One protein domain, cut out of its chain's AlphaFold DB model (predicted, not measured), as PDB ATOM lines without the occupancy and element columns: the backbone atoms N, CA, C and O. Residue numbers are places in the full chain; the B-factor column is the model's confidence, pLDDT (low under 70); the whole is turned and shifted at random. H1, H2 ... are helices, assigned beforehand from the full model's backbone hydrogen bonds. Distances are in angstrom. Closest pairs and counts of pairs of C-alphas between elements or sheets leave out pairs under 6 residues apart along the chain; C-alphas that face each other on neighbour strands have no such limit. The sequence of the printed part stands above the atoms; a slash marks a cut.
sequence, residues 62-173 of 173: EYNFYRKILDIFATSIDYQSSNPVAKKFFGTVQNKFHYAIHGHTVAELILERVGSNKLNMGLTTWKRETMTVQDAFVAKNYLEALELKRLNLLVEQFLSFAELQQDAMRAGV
ATOM      1  N   GLU A  62     207.813 184.898 117.911       54.47
ATOM      2  CA  GLU A  62     207.766 185.185 116.470       54.47
ATOM      3  C   GLU A  62     207.695 186.697 116.219       54.47
ATOM      4  O   GLU A  62     208.435 187.229 115.404       54.47
ATOM      5  N   TYR A  63     206.912 187.423 117.019       57.69
ATOM      6  CA  TYR A  63     206.829 188.879 116.954       57.69
ATOM      7  C   TYR A  63     208.189 189.593 117.090       57.69
ATOM      8  O   TYR A  63     208.534 190.392 116.225       57.69
ATOM      9  N   ASN A  64     208.979 189.311 118.133       58.47
ATOM     10  CA  ASN A  64     210.264 189.988 118.351       58.47
ATOM     11  C   ASN A  64     211.345 189.503 117.381       58.47
ATOM     12  O   ASN A  64     212.147 190.309 116.911       58.47
ATOM     13  N   PHE A  65     211.340 188.210 117.054       56.31
ATOM     14  CA  PHE A  65     212.227 187.619 116.056       56.31
ATOM     15  C   PHE A  65     212.055 188.300 114.700       56.31
ATOM     16  O   PHE A  65     213.017 188.825 114.134       56.31
ATOM     17  N   TYR A  66     210.812 188.355 114.216       56.03
ATOM     18  CA  TYR A  66     210.514 188.978 112.940       56.03
ATOM     19  C   TYR A  66     210.765 190.473 113.003       56.03
ATOM     20  O   TYR A  66     211.422 190.967 112.105       56.03
ATOM     21  N   ARG A  67     210.377 191.186 114.069       60.16
ATOM     22  CA  ARG A  67     210.697 192.617 114.214       60.16
ATOM     23  C   ARG A  67     212.194 192.909 114.118       60.16
ATOM     24  O   ARG A  67     212.548 193.842 113.419       60.16
ATOM     25  N   LYS A  68     213.069 192.110 114.733       60.19
ATOM     26  CA  LYS A  68     214.518 192.364 114.686       60.19
ATOM     27  C   LYS A  68     215.124 192.060 113.313       60.19
ATOM     28  O   LYS A  68     215.952 192.819 112.827       60.19
ATOM     29  N   ILE A  69     214.652 190.996 112.658       60.94
ATOM     30  CA  ILE A  69     214.934 190.741 111.239       60.94
ATOM     31  C   ILE A  69     214.454 191.928 110.391       60.94
ATOM     32  O   ILE A  69     215.223 192.452 109.591       60.94
ATOM     33  N   LEU A  70     213.219 192.398 110.598       56.28
ATOM     34  CA  LEU A  70     212.670 193.563 109.906       56.28
ATOM     35  C   LEU A  70     213.532 194.802 110.128       56.28
ATOM     36  O   LEU A  70     213.765 195.517 109.168       56.28
ATOM     37  N   ASP A  71     214.015 195.046 111.344       58.25
ATOM     38  CA  ASP A  71     214.825 196.221 111.666       58.25
ATOM     39  C   ASP A  71     216.199 196.171 110.964       58.25
ATOM     40  O   ASP A  71     216.641 197.183 110.426       58.25
ATOM     41  N   ILE A  72     216.838 194.995 110.871       57.53
ATOM     42  CA  ILE A  72     218.096 194.802 110.120       57.53
ATOM     43  C   ILE A  72     217.870 194.981 108.608       57.53
ATOM     44  O   ILE A  72     218.681 195.601 107.917       57.53
ATOM     45  N   PHE A  73     216.752 194.480 108.076       54.16
ATOM     46  CA  PHE A  73     216.428 194.602 106.651       54.16
ATOM     47  C   PHE A  73     215.789 195.947 106.276       54.16
ATOM     48  O   PHE A  73     215.860 196.331 105.112       54.16
ATOM     49  N   ALA A  74     215.228 196.705 107.220       52.59
ATOM     50  CA  ALA A  74     214.729 198.065 106.999       52.59
ATOM     51  C   ALA A  74     215.858 199.058 106.689       52.59
ATOM     52  O   ALA A  74     215.611 200.108 106.108       52.59
ATOM     53  N   THR A  75     217.102 198.704 107.023       50.16
ATOM     54  CA  THR A  75     218.307 199.400 106.554       50.16
ATOM     55  C   THR A  75     218.618 199.162 105.071       50.16
ATOM     56  O   THR A  75     219.453 199.869 104.514       50.16
ATOM     57  N   SER A  76     217.962 198.196 104.411       47.09
ATOM     58  CA  SER A  76     217.974 198.098 102.948       47.09
ATOM     59  C   SER A  76     216.985 199.113 102.370       47.09
ATOM     60  O   SER A  76     215.864 199.251 102.855       47.09
ATOM     61  N   ILE A  77     217.427 199.845 101.352       41.03
ATOM     62  CA  ILE A  77     216.882 201.133 100.889       41.03
ATOM     63  C   ILE A  77     215.387 201.101 100.470       41.03
ATOM     64  O   ILE A  77     214.765 202.156 100.401       41.03
ATOM     65  N   ASP A  78     214.762 199.924 100.310       41.81
ATOM     66  CA  ASP A  78     213.420 199.764  99.716       41.81
ATOM     67  C   ASP A  78     212.374 199.024 100.592       41.81
ATOM     68  O   ASP A  78     211.394 198.465 100.085       41.81
ATOM     69  N   TYR A  79     212.537 198.971 101.920       45.56
ATOM     70  CA  TYR A  79     211.623 198.194 102.773       45.56
ATOM     71  C   TYR A  79     210.269 198.884 103.069       45.56
ATOM     72  O   TYR A  79     210.198 199.915 103.737       45.56
ATOM     73  N   GLN A  80     209.162 198.236 102.678       52.91
ATOM     74  CA  GLN A  80     207.798 198.518 103.153       52.91
ATOM     75  C   GLN A  80     207.120 197.216 103.616       52.91
ATOM     76  O   GLN A  80     207.073 196.235 102.875       52.91
ATOM     77  N   SER A  81     206.547 197.197 104.826       53.59
ATOM     78  CA  SER A  81     205.935 195.998 105.442       53.59
ATOM     79  C   SER A  81     204.716 195.441 104.688       53.59
ATOM     80  O   SER A  81     204.343 194.278 104.859       53.59
ATOM     81  N   SER A  82     204.100 196.254 103.830       62.44
ATOM     82  CA  SER A  82     203.005 195.868 102.938       62.44
ATOM     83  C   SER A  82     203.477 195.230 101.626       62.44
ATOM     84  O   SER A  82     202.644 194.686 100.900       62.44
ATOM     85  N   ASN A  83     204.781 195.246 101.320       72.00
ATOM     86  CA  ASN A  83     205.312 194.780 100.043       72.00
ATOM     87  C   ASN A  83     205.210 193.237  99.919       72.00
ATOM     88  O   ASN A  83     205.752 192.508 100.761       72.00
ATOM     89  N   PRO A  84     204.558 192.703  98.866       75.56
ATOM     90  CA  PRO A  84     204.485 191.264  98.599       75.56
ATOM     91  C   PRO A  84     205.851 190.564  98.536       75.56
ATOM     92  O   PRO A  84     205.974 189.415  98.966       75.56
ATOM     93  N   VAL A  85     206.884 191.256  98.046       73.25
ATOM     94  CA  VAL A  85     208.256 190.729  97.958       73.25
ATOM     95  C   VAL A  85     208.818 190.460  99.352       73.25
ATOM     96  O   VAL A  85     209.355 189.380  99.599       73.25
ATOM     97  N   ALA A  86     208.616 191.392 100.284       69.38
ATOM     98  CA  ALA A  86     209.058 191.252 101.663       69.38
ATOM     99  C   ALA A  86     208.362 190.061 102.342       69.38
ATOM    100  O   ALA A  86     209.026 189.193 102.903       69.38
ATOM    101  N   LYS A  87     207.035 189.934 102.193       72.56
ATOM    102  CA  LYS A  87     206.277 188.782 102.720       72.56
ATOM    103  C   LYS A  87     206.800 187.443 102.188       72.56
ATOM    104  O   LYS A  87     206.992 186.510 102.968       72.56
ATOM    105  N   LYS A  88     207.066 187.345 100.880       79.81
ATOM    106  CA  LYS A  88     207.608 186.126 100.256       79.81
ATOM    107  C   LYS A  88     209.015 185.806 100.759       79.81
ATOM    108  O   LYS A  88     209.314 184.645 101.042       79.81
ATOM    109  N   PHE A  89     209.865 186.819 100.890       75.62
ATOM    110  CA  PHE A  89     211.198 186.664 101.456       75.62
ATOM    111  C   PHE A  89     211.129 186.122 102.890       75.62
ATOM    112  O   PHE A  89     211.770 185.114 103.181       75.62
ATOM    113  N   PHE A  90     210.286 186.698 103.756       72.38
ATOM    114  CA  PHE A  90     210.142 186.223 105.137       72.38
ATOM    115  C   PHE A  90     209.625 184.795 105.223       72.38
ATOM    116  O   PHE A  90     210.203 184.003 105.963       72.38
ATOM    117  N   GLY A  91     208.614 184.438 104.428       78.00
ATOM    118  CA  GLY A  91     208.151 183.050 104.354       78.00
ATOM    119  C   GLY A  91     209.264 182.097 103.902       78.00
ATOM    120  O   GLY A  91     209.406 181.001 104.436       78.00
ATOM    121  N   THR A  92     210.121 182.538 102.976       83.69
ATOM    122  CA  THR A  92     211.270 181.749 102.505       83.69
ATOM    123  C   THR A  92     212.311 181.560 103.607       83.69
ATOM    124  O   THR A  92     212.767 180.441 103.834       83.69
ATOM    125  N   VAL A  93     212.685 182.631 104.309       81.56
ATOM    126  CA  VAL A  93     213.648 182.575 105.416       81.56
ATOM    127  C   VAL A  93     213.104 181.712 106.552       81.56
ATOM    128  O   VAL A  93     213.794 180.801 106.998       81.56
ATOM    129  N   GLN A  94     211.851 181.927 106.962       77.19
ATOM    130  CA  GLN A  94     211.179 181.117 107.978       77.19
ATOM    131  C   GLN A  94     211.212 179.630 107.607       77.19
ATOM    132  O   GLN A  94     211.657 178.816 108.413       77.19
ATOM    133  N   ASN A  95     210.835 179.276 106.375       86.75
ATOM    134  CA  ASN A  95     210.900 177.892 105.909       86.75
ATOM    135  C   ASN A  95     212.316 177.315 105.980       86.75
ATOM    136  O   ASN A  95     212.463 176.167 106.378       86.75
ATOM    137  N   LYS A  96     213.360 178.093 105.664       89.50
ATOM    138  CA  LYS A  96     214.753 177.632 105.797       89.50
ATOM    139  C   LYS A  96     215.133 177.329 107.248       89.50
ATOM    140  O   LYS A  96     215.762 176.304 107.490       89.50
ATOM    141  N   PHE A  97     214.741 178.178 108.201       85.12
ATOM    142  CA  PHE A  97     214.989 177.926 109.627       85.12
ATOM    143  C   PHE A  97     214.265 176.669 110.111       85.12
ATOM    144  O   PHE A  97     214.893 175.801 110.705       85.12
ATOM    145  N   HIS A  98     212.972 176.542 109.816       85.62
ATOM    146  CA  HIS A  98     212.186 175.358 110.172       85.62
ATOM    147  C   HIS A  98     212.782 174.076 109.568       85.62
ATOM    148  O   HIS A  98     213.052 173.107 110.281       85.62
ATOM    149  N   TYR A  99     213.126 174.112 108.279       91.62
ATOM    150  CA  TYR A  99     213.721 172.974 107.588       91.62
ATOM    151  C   TYR A  99     215.072 172.563 108.190       91.62
ATOM    152  O   TYR A  99     215.335 171.377 108.358       91.62
ATOM    153  N   ALA A 100     215.910 173.525 108.590       91.06
ATOM    154  CA  ALA A 100     217.196 173.245 109.226       91.06
ATOM    155  C   ALA A 100     217.070 172.552 110.597       91.06
ATOM    156  O   ALA A 100     217.996 171.858 111.013       91.06
ATOM    157  N   ILE A 101     215.952 172.737 111.310       89.94
ATOM    158  CA  ILE A 101     215.745 172.154 112.643       89.94
ATOM    159  C   ILE A 101     215.100 170.772 112.583       89.94
ATOM    160  O   ILE A 101     215.518 169.879 113.322       89.94
ATOM    161  N   HIS A 102     214.077 170.611 111.744       87.25
ATOM    162  CA  HIS A 102     213.205 169.435 111.769       87.25
ATOM    163  C   HIS A 102     212.864 168.884 110.376       87.25
ATOM    164  O   HIS A 102     211.986 168.035 110.267       87.25
ATOM    165  N   GLY A 103     213.511 169.363 109.308       92.38
ATOM    166  CA  GLY A 103     213.384 168.799 107.956       92.38
ATOM    167  C   GLY A 103     212.081 169.112 107.216       92.38
ATOM    168  O   GLY A 103     211.834 168.523 106.170       92.38
ATOM    169  N   HIS A 104     211.265 170.037 107.729       92.56
ATOM    170  CA  HIS A 104     209.967 170.388 107.148       92.56
ATOM    171  C   HIS A 104     209.835 171.900 106.968       92.56
ATOM    172  O   HIS A 104     210.369 172.685 107.755       92.56
ATOM    173  N   THR A 105     209.092 172.327 105.952       89.94
ATOM    174  CA  THR A 105     208.577 173.700 105.879       89.94
ATOM    175  C   THR A 105     207.524 173.938 106.963       89.94
ATOM    176  O   THR A 105     207.018 173.004 107.585       89.94
ATOM    177  N   VAL A 106     207.148 175.200 107.181       84.88
ATOM    178  CA  VAL A 106     206.083 175.556 108.135       84.88
ATOM    179  C   VAL A 106     204.769 174.840 107.821       84.88
ATOM    180  O   VAL A 106     204.125 174.308 108.723       84.88
ATOM    181  N   ALA A 107     204.370 174.818 106.548       88.81
ATOM    182  CA  ALA A 107     203.109 174.217 106.135       88.81
ATOM    183  C   ALA A 107     203.117 172.692 106.313       88.81
ATOM    184  O   ALA A 107     202.147 172.136 106.824       88.81
ATOM    185  N   GLU A 108     204.218 172.032 105.943       92.56
ATOM    186  CA  GLU A 108     204.395 170.585 106.118       92.56
ATOM    187  C   GLU A 108     204.376 170.196 107.599       92.56
ATOM    188  O   GLU A 108     203.653 169.279 107.971       92.56
ATOM    189  N   LEU A 109     205.085 170.947 108.451       92.38
ATOM    190  CA  LEU A 109     205.117 170.712 109.895       92.38
ATOM    191  C   LEU A 109     203.716 170.763 110.517       92.38
ATOM    192  O   LEU A 109     203.345 169.885 111.296       92.38
ATOM    193  N   ILE A 110     202.939 171.804 110.194       90.38
ATOM    194  CA  ILE A 110     201.576 171.958 110.720       90.38
ATOM    195  C   ILE A 110     200.707 170.799 110.228       90.38
ATOM    196  O   ILE A 110     200.024 170.177 111.035       90.38
ATOM    197  N   LEU A 111     200.755 170.480 108.932       92.62
ATOM    198  CA  LEU A 111     199.961 169.395 108.352       92.62
ATOM    199  C   LEU A 111     200.269 168.038 109.001       92.62
ATOM    200  O   LEU A 111     199.354 167.267 109.272       92.62
ATOM    201  N   GLU A 112     201.542 167.758 109.263       93.38
ATOM    202  CA  GLU A 112     201.996 166.513 109.883       93.38
ATOM    203  C   GLU A 112     201.573 166.411 111.360       93.38
ATOM    204  O   GLU A 112     201.200 165.342 111.859       93.38
ATOM    205  N   ARG A 113     201.644 167.526 112.097       93.00
ATOM    206  CA  ARG A 113     201.484 167.510 113.557       93.00
ATOM    207  C   ARG A 113     200.059 167.750 114.022       93.00
ATOM    208  O   ARG A 113     199.688 167.170 115.048       93.00
ATOM    209  N   VAL A 114     199.261 168.500 113.265       93.12
ATOM    210  CA  VAL A 114     197.838 168.724 113.544       93.12
ATOM    211  C   VAL A 114     197.071 167.405 113.542       93.12
ATOM    212  O   VAL A 114     197.174 166.604 112.618       93.12
ATOM    213  N   GLY A 115     196.246 167.182 114.564       92.06
ATOM    214  CA  GLY A 115     195.341 166.033 114.587       92.06
ATOM    215  C   GLY A 115     194.198 166.201 115.573       92.06
ATOM    216  O   GLY A 115     194.431 166.465 116.747       92.06
ATOM    217  N   SER A 116     192.956 165.998 115.127       90.25
ATOM    218  CA  SER A 116     191.758 166.071 115.984       90.25
ATOM    219  C   SER A 116     191.724 164.994 117.074       90.25
ATOM    220  O   SER A 116     191.043 165.152 118.082       90.25
ATOM    221  N   ASN A 117     192.470 163.909 116.876       91.94
ATOM    222  CA  ASN A 117     192.634 162.809 117.820       91.94
ATOM    223  C   ASN A 117     193.763 163.036 118.843       91.94
ATOM    224  O   ASN A 117     193.927 162.217 119.746       91.94
ATOM    225  N   LYS A 118     194.554 164.109 118.711       90.06
ATOM    226  CA  LYS A 118     195.642 164.444 119.635       90.06
ATOM    227  C   LYS A 118     195.156 165.425 120.697       90.06
ATOM    228  O   LYS A 118     194.335 166.304 120.428       90.06
ATOM    229  N   LEU A 119     195.723 165.317 121.899       88.62
ATOM    230  CA  LEU A 119     195.517 166.317 122.945       88.62
ATOM    231  C   LEU A 119     195.913 167.704 122.410       88.62
ATOM    232  O   LEU A 119     196.951 167.843 121.765       88.62
ATOM    233  N   ASN A 120     195.072 168.714 122.649       90.56
ATOM    234  CA  ASN A 120     195.266 170.090 122.172       90.56
ATOM    235  C   ASN A 120     195.552 170.192 120.661       90.56
ATOM    236  O   ASN A 120     196.323 171.042 120.230       90.56
ATOM    237  N   MET A 121     194.989 169.291 119.848       91.06
ATOM    238  CA  MET A 121     195.250 169.198 118.405       91.06
ATOM    239  C   MET A 121     196.718 168.935 118.013       91.06
ATOM    240  O   MET A 121     197.071 169.076 116.843       91.06
ATOM    241  N   GLY A 122     197.570 168.537 118.962       90.25
ATOM    242  CA  GLY A 122     199.014 168.387 118.764       90.25
ATOM    243  C   GLY A 122     199.842 169.623 119.134       90.25
ATOM    244  O   GLY A 122     201.059 169.593 118.972       90.25
ATOM    245  N   LEU A 123     199.216 170.691 119.641       90.50
ATOM    246  CA  LEU A 123     199.920 171.874 120.135       90.50
ATOM    247  C   LEU A 123     200.653 171.560 121.449       90.50
ATOM    248  O   LEU A 123     200.080 171.005 122.389       90.50
ATOM    249  N   THR A 124     201.916 171.966 121.522       88.50
ATOM    250  CA  THR A 124     202.802 171.825 122.683       88.50
ATOM    251  C   THR A 124     202.889 173.112 123.501       88.50
ATOM    252  O   THR A 124     203.095 173.058 124.713       88.50
ATOM    253  N   THR A 125     202.715 174.274 122.861       83.12
ATOM    254  CA  THR A 125     202.782 175.593 123.508       83.12
ATOM    255  C   THR A 125     201.730 176.543 122.945       83.12
ATOM    256  O   THR A 125     201.461 176.510 121.751       83.12
ATOM    257  N   TRP A 126     201.173 177.440 123.759       86.12
ATOM    258  CA  TRP A 126     200.315 178.543 123.304       86.12
ATOM    259  C   TRP A 126     200.470 179.747 124.241       86.12
ATOM    260  O   TRP A 126     200.968 179.626 125.360       86.12
ATOM    261  N   LYS A 127     200.114 180.945 123.762       72.81
ATOM    262  CA  LYS A 127     200.434 182.206 124.460       72.81
ATOM    263  C   LYS A 127     199.486 182.538 125.619       72.81
ATOM    264  O   LYS A 127     199.880 183.250 126.539       72.81
ATOM    265  N   ARG A 128     198.220 182.130 125.522       78.94
ATOM    266  CA  ARG A 128     197.144 182.490 126.465       78.94
ATOM    267  C   ARG A 128     196.880 181.346 127.447       78.94
ATOM    268  O   ARG A 128     197.405 180.258 127.274       78.94
ATOM    269  N   GLU A 129     196.047 181.570 128.460       79.38
ATOM    270  CA  GLU A 129     195.595 180.472 129.333       79.38
ATOM    271  C   GLU A 129     194.759 179.448 128.555       79.38
ATOM    272  O   GLU A 129     194.883 178.244 128.765       79.38
ATOM    273  N   THR A 130     193.959 179.925 127.599       84.50
ATOM    274  CA  THR A 130     193.126 179.094 126.733       84.50
ATOM    275  C   THR A 130     193.631 179.105 125.296       84.50
ATOM    276  O   THR A 130     193.989 180.145 124.738       84.50
ATOM    277  N   MET A 131     193.646 177.920 124.691       85.69
ATOM    278  CA  MET A 131     193.975 177.725 123.284       85.69
ATOM    279  C   MET A 131     192.937 178.411 122.390       85.69
ATOM    280  O   MET A 131     191.729 178.283 122.602       85.69
ATOM    281  N   THR A 132     193.408 179.103 121.358       87.62
ATOM    282  CA  THR A 132     192.564 179.725 120.336       87.62
ATOM    283  C   THR A 132     192.833 179.126 118.964       87.62
ATOM    284  O   THR A 132     193.893 178.565 118.707       87.62
ATOM    285  N   VAL A 133     191.895 179.310 118.031       85.31
ATOM    286  CA  VAL A 133     192.067 178.864 116.636       85.31
ATOM    287  C   VAL A 133     193.306 179.498 115.985       85.31
ATOM    288  O   VAL A 133     193.957 178.874 115.157       85.31
ATOM    289  N   GLN A 134     193.683 180.715 116.390       82.00
ATOM    290  CA  GLN A 134     194.890 181.383 115.891       82.00
ATOM    291  C   GLN A 134     196.172 180.638 116.274       82.00
ATOM    292  O   GLN A 134     197.114 180.620 115.486       82.00
ATOM    293  N   ASP A 135     196.201 179.996 117.445       81.50
ATOM    294  CA  ASP A 135     197.367 179.239 117.901       81.50
ATOM    295  C   ASP A 135     197.631 178.021 117.005       81.50
ATOM    296  O   ASP A 135     198.783 177.617 116.860       81.50
ATOM    297  N   ALA A 136     196.594 177.493 116.343       85.50
ATOM    298  CA  ALA A 136     196.717 176.365 115.427       85.50
ATOM    299  C   ALA A 136     197.434 176.715 114.110       85.50
ATOM    300  O   ALA A 136     197.934 175.814 113.440       85.50
ATOM    301  N   PHE A 137     197.514 177.999 113.746       80.88
ATOM    302  CA  PHE A 137     198.224 178.470 112.550       80.88
ATOM    303  C   PHE A 137     199.702 178.795 112.806       80.88
ATOM    304  O   PHE A 137     200.425 179.152 111.877       80.88
ATOM    305  N   VAL A 138     200.160 178.689 114.054       80.06
ATOM    306  CA  VAL A 138     201.525 179.038 114.453       80.06
ATOM    307  C   VAL A 138     202.374 177.771 114.508       80.06
ATOM    308  O   VAL A 138     202.224 176.945 115.404       80.06
ATOM    309  N   ALA A 139     203.307 177.623 113.566       81.81
ATOM    310  CA  ALA A 139     204.158 176.436 113.430       81.81
ATOM    311  C   ALA A 139     204.975 176.138 114.694       81.81
ATOM    312  O   ALA A 139     205.097 174.988 115.117       81.81
ATOM    313  N   LYS A 140     205.484 177.195 115.336       82.00
ATOM    314  CA  LYS A 140     206.227 177.116 116.597       82.00
ATOM    315  C   LYS A 140     205.454 176.382 117.695       82.00
ATOM    316  O   LYS A 140     206.074 175.700 118.506       82.00
ATOM    317  N   ASN A 141     204.127 176.492 117.705       85.62
ATOM    318  CA  ASN A 141     203.292 175.882 118.732       85.62
ATOM    319  C   ASN A 141     203.197 174.358 118.624       85.62
ATOM    320  O   ASN A 141     202.658 173.734 119.530       85.62
ATOM    321  N   TYR A 142     203.712 173.762 117.547       89.31
ATOM    322  CA  TYR A 142     203.797 172.314 117.370       89.31
ATOM    323  C   TYR A 142     205.201 171.764 117.637       89.31
ATOM    324  O   TYR A 142     205.411 170.562 117.488       89.31
ATOM    325  N   LEU A 143     206.176 172.612 117.982       86.62
ATOM    326  CA  LEU A 143     207.560 172.190 118.203       86.62
ATOM    327  C   LEU A 143     207.737 171.523 119.563       86.62
ATOM    328  O   LEU A 143     207.205 171.977 120.578       86.62
ATOM    329  N   GLU A 144     208.550 170.476 119.604       90.44
ATOM    330  CA  GLU A 144     208.993 169.894 120.863       90.44
ATOM    331  C   GLU A 144     209.992 170.822 121.567       90.44
ATOM    332  O   GLU A 144     210.632 171.676 120.948       90.44
ATOM    333  N   ALA A 145     210.196 170.624 122.872       85.56
ATOM    334  CA  ALA A 145     211.092 171.466 123.669       85.56
ATOM    335  C   ALA A 145     212.521 171.542 123.092       85.56
ATOM    336  O   ALA A 145     213.142 172.608 123.091       85.56
ATOM    337  N   LEU A 146     213.044 170.425 122.571       88.12
ATOM    338  CA  LEU A 146     214.381 170.378 121.979       88.12
ATOM    339  C   LEU A 146     214.444 171.113 120.634       88.12
ATOM    340  O   LEU A 146     215.407 171.835 120.377       88.12
ATOM    341  N   GLU A 147     213.431 170.952 119.787       87.31
ATOM    342  CA  GLU A 147     213.346 171.635 118.493       87.31
ATOM    343  C   GLU A 147     213.194 173.137 118.682       87.31
ATOM    344  O   GLU A 147     213.907 173.909 118.047       87.31
ATOM    345  N   LEU A 148     212.344 173.551 119.622       83.19
ATOM    346  CA  LEU A 148     212.194 174.949 119.993       83.19
ATOM    347  C   LEU A 148     213.525 175.530 120.487       83.19
ATOM    348  O   LEU A 148     213.930 176.605 120.050       83.19
ATOM    349  N   LYS A 149     214.256 174.801 121.341       82.56
ATOM    350  CA  LYS A 149     215.591 175.217 121.799       82.56
ATOM    351  C   LYS A 149     216.569 175.379 120.631       82.56
ATOM    352  O   LYS A 149     217.286 176.377 120.576       82.56
ATOM    353  N   ARG A 150     216.613 174.420 119.701       86.19
ATOM    354  CA  ARG A 150     217.502 174.476 118.527       86.19
ATOM    355  C   ARG A 150     217.126 175.615 117.581       86.19
ATOM    356  O   ARG A 150     218.018 176.323 117.123       86.19
ATOM    357  N   LEU A 151     215.832 175.833 117.349       81.75
ATOM    358  CA  LEU A 151     215.330 176.963 116.572       81.75
ATOM    359  C   LEU A 151     215.785 178.286 117.191       81.75
ATOM    360  O   LEU A 151     216.347 179.122 116.491       81.75
ATOM    361  N   ASN A 152     215.627 178.443 118.508       76.44
ATOM    362  CA  ASN A 152     216.052 179.646 119.225       76.44
ATOM    363  C   ASN A 152     217.563 179.898 119.088       76.44
ATOM    364  O   ASN A 152     217.973 181.033 118.859       76.44
ATOM    365  N   LEU A 153     218.383 178.847 119.195       82.25
ATOM    366  CA  LEU A 153     219.839 178.933 119.036       82.25
ATOM    367  C   LEU A 153     220.251 179.331 117.617       82.25
ATOM    368  O   LEU A 153     221.097 180.205 117.445       82.25
ATOM    369  N   LEU A 154     219.649 178.709 116.603       83.38
ATOM    370  CA  LEU A 154     219.951 178.999 115.202       83.38
ATOM    371  C   LEU A 154     219.569 180.440 114.837       83.38
ATOM    372  O   LEU A 154     220.309 181.143 114.151       83.38
ATOM    373  N   VAL A 155     218.423 180.894 115.345       75.06
ATOM    374  CA  VAL A 155     217.965 182.281 115.227       75.06
ATOM    375  C   VAL A 155     218.958 183.256 115.856       75.06
ATOM    376  O   VAL A 155     219.292 184.270 115.247       75.06
ATOM    377  N   GLU A 156     219.440 182.960 117.061       76.31
ATOM    378  CA  GLU A 156     220.402 183.808 117.761       76.31
ATOM    379  C   GLU A 156     221.720 183.930 116.988       76.31
ATOM    380  O   GLU A 156     222.193 185.042 116.769       76.31
ATOM    381  N   GLN A 157     222.247 182.813 116.480       83.38
ATOM    382  CA  GLN A 157     223.447 182.807 115.639       83.38
ATOM    383  C   GLN A 157     223.280 183.673 114.388       83.38
ATOM    384  O   GLN A 157     224.172 184.449 114.047       83.38
ATOM    385  N   PHE A 158     222.131 183.571 113.716       81.56
ATOM    386  CA  PHE A 158     221.852 184.378 112.532       81.56
ATOM    387  C   PHE A 158     221.797 185.875 112.849       81.56
ATOM    388  O   PHE A 158     222.369 186.674 112.110       81.56
ATOM    389  N   LEU A 159     221.137 186.264 113.944       74.50
ATOM    390  CA  LEU A 159     221.051 187.668 114.349       74.50
ATOM    391  C   LEU A 159     222.424 188.236 114.711       74.50
ATOM    392  O   LEU A 159     222.764 189.314 114.237       74.50
ATOM    393  N   SER A 160     223.232 187.502 115.480       78.56
ATOM    394  CA  SER A 160     224.600 187.921 115.805       78.56
ATOM    395  C   SER A 160     225.468 188.068 114.555       78.56
ATOM    396  O   SER A 160     226.242 189.016 114.446       78.56
ATOM    397  N   PHE A 161     225.322 187.164 113.583       82.75
ATOM    398  CA  PHE A 161     226.022 187.271 112.304       82.75
ATOM    399  C   PHE A 161     225.578 188.499 111.494       82.75
ATOM    400  O   PHE A 161     226.409 189.197 110.918       82.75
ATOM    401  N   ALA A 162     224.275 188.778 111.455       77.31
ATOM    402  CA  ALA A 162     223.735 189.926 110.741       77.31
ATOM    403  C   ALA A 162     224.153 191.264 111.382       77.31
ATOM    404  O   ALA A 162     224.520 192.189 110.660       77.31
ATOM    405  N   GLU A 163     224.169 191.346 112.717       73.88
ATOM    406  CA  GLU A 163     224.700 192.499 113.464       73.88
ATOM    407  C   GLU A 163     226.188 192.731 113.127       73.88
ATOM    408  O   GLU A 163     226.570 193.845 112.774       73.88
ATOM    409  N   LEU A 164     227.006 191.670 113.099       81.38
ATOM    410  CA  LEU A 164     228.417 191.759 112.697       81.38
ATOM    411  C   LEU A 164     228.594 192.292 111.264       81.38
ATOM    412  O   LEU A 164     229.475 193.117 111.014       81.38
ATOM    413  N   GLN A 165     227.772 191.839 110.311       78.56
ATOM    414  CA  GLN A 165     227.824 192.361 108.941       78.56
ATOM    415  C   GLN A 165     227.458 193.843 108.871       78.56
ATOM    416  O   GLN A 165     228.085 194.591 108.121       78.56
ATOM    417  N   GLN A 166     226.469 194.278 109.649       75.19
ATOM    418  CA  GLN A 166     226.059 195.677 109.695       75.19
ATOM    419  C   GLN A 166     227.183 196.581 110.219       75.19
ATOM    420  O   GLN A 166     227.427 197.646 109.649       75.19
ATOM    421  N   ASP A 167     227.892 196.152 111.262       76.31
ATOM    422  CA  ASP A 167     229.032 196.894 111.804       76.31
ATOM    423  C   ASP A 167     230.188 196.972 110.798       76.31
ATOM    424  O   ASP A 167     230.757 198.045 110.593       76.31
ATOM    425  N   ALA A 168     230.478 195.874 110.091       76.62
ATOM    426  CA  ALA A 168     231.483 195.862 109.028       76.62
ATOM    427  C   ALA A 168     231.138 196.829 107.879       76.62
ATOM    428  O   ALA A 168     232.017 197.528 107.377       76.62
ATOM    429  N   MET A 169     229.861 196.919 107.488       72.94
ATOM    430  CA  MET A 169     229.404 197.868 106.463       72.94
ATOM    431  C   MET A 169     229.514 199.327 106.919       72.94
ATOM    432  O   MET A 169     229.803 200.195 106.104       72.94
ATOM    433  N   ARG A 170     229.303 199.609 108.211       70.44
ATOM    434  CA  ARG A 170     229.442 200.960 108.782       70.44
ATOM    435  C   ARG A 170     230.896 201.398 108.934       70.44
ATOM    436  O   ARG A 170     231.171 202.582 108.806       70.44
ATOM    437  N   ALA A 171     231.803 200.464 109.216       70.81
ATOM    438  CA  ALA A 171     233.235 200.734 109.358       70.81
ATOM    439  C   ALA A 171     233.973 200.884 108.012       70.81
ATOM    440  O   ALA A 171     235.110 201.349 107.988       70.81
ATOM    441  N   GLY A 172     233.350 200.465 106.905       58.25
ATOM    442  CA  GLY A 172     233.881 200.572 105.543       58.25
ATOM    443  C   GLY A 172     233.479 201.842 104.778       58.25
ATOM    444  O   GLY A 172     233.642 201.860 103.558       58.25
ATOM    445  N   VAL A 173     232.939 202.860 105.464       48.06
ATOM    446  CA  VAL A 173     232.578 204.189 104.924       48.06
ATOM    447  C   VAL A 173     233.424 205.266 105.588       48.06
ATOM    448  O   VAL A 173     233.576 205.201 106.828       48.06
TER     449      VAL A 173
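This is residues 62 to 173 of the 173 residues of the protein "Virulence RhuM family protein" of Chloroflexi bacterium (UniProt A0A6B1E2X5). One long helix, H7, runs along the length of an elongated model; H1 lies side by side with part of it, H2 comes in at a steep slant and meets the first part of H7 with its last residues, 97 to 102, and near the end where H7 begins the short helices H3, H4, H5 and H6 gather with their loops into a small head. At the other end residues 167 to 173, of which 167 to 171 belong to H7, stick out and stand free. The printed part has 112 residues with seven named helices, H1 to H7 in order along the chain, and no named strand; the class is all helix. It is only just loose, close to compact, with a radius of gyration of the C-alphas of 16.3 A, and it spans 59 by 30 by 27 A, only just elongated.

Find C-alpha 145 at (211.092, 171.466, 123.669); from there H7, residues 145 to 171, runs 39.4 A to C-alpha 171 at (233.235, 200.734, 109.358). Go back to C-alpha 62 at (207.766, 185.185, 116.470), where H1, residues 62 to 74, begins its 17.4 A. H2, residues 84 to 102, is 26.9 A long, and H3, residues 106 to 113, is 10.7 A. Then look for the short ones: H4, residues 119 to 122, 5.8 A; H5, residues 133 to 137, 7.4 A; and H6, residues 139 to 142, 5.7 A.

Start at H7. Its residues 155 to 163 touch H1, the closest C-alphas being those of Ile 72 and Ala 162, 7.5 A apart; the two run the same way at a shallow tilt of 18 degrees. Its residues 147 to 155 touch residues 97 to 102 of H2, closest at the C-alphas of Ile 101 and Leu 151, 6.2 A, opposite ways at a steep tilt of 51 degrees. H1 and H2 are near each other, with 6 pairs of C-alphas within 10 A. Residues 94 to 98 of H2 only just touch H3, with 3 pairs of C-alphas within 8 A, the closest those of Asn 95 and Val 106, 5.8 A. H3 touches H6, the C-alphas of Val 106 and Ala 139 coming closest at 5.7 A. H4 and H5 touch no helix; H4 is close to H6 but not clearly touching, at C-alphas Gly 122 and Tyr 142, 6.3 A, and H5 likewise to H6, at Asp 135 and Asn 141, 6.9 A. H3 and H7 are apart. In H1, H2, H3 and H7 every O i to N i+4 pair is within hydrogen-bond range; H5 has 0 of 1, but 2 of 2 O i to N i+3 pairs, and H4 and H6 are too short for an O i to N i+4 pair.

Look from Asn 117 to Val 173, the chain's last residue: their C-alphas, the two farthest apart, are 58.9 A apart. The printed part has no cut, and no link is long. Mean pLDDT of the printed part is 77.4, and you will find values under 70 at residues 62 to 82, 86 and 172 to 173.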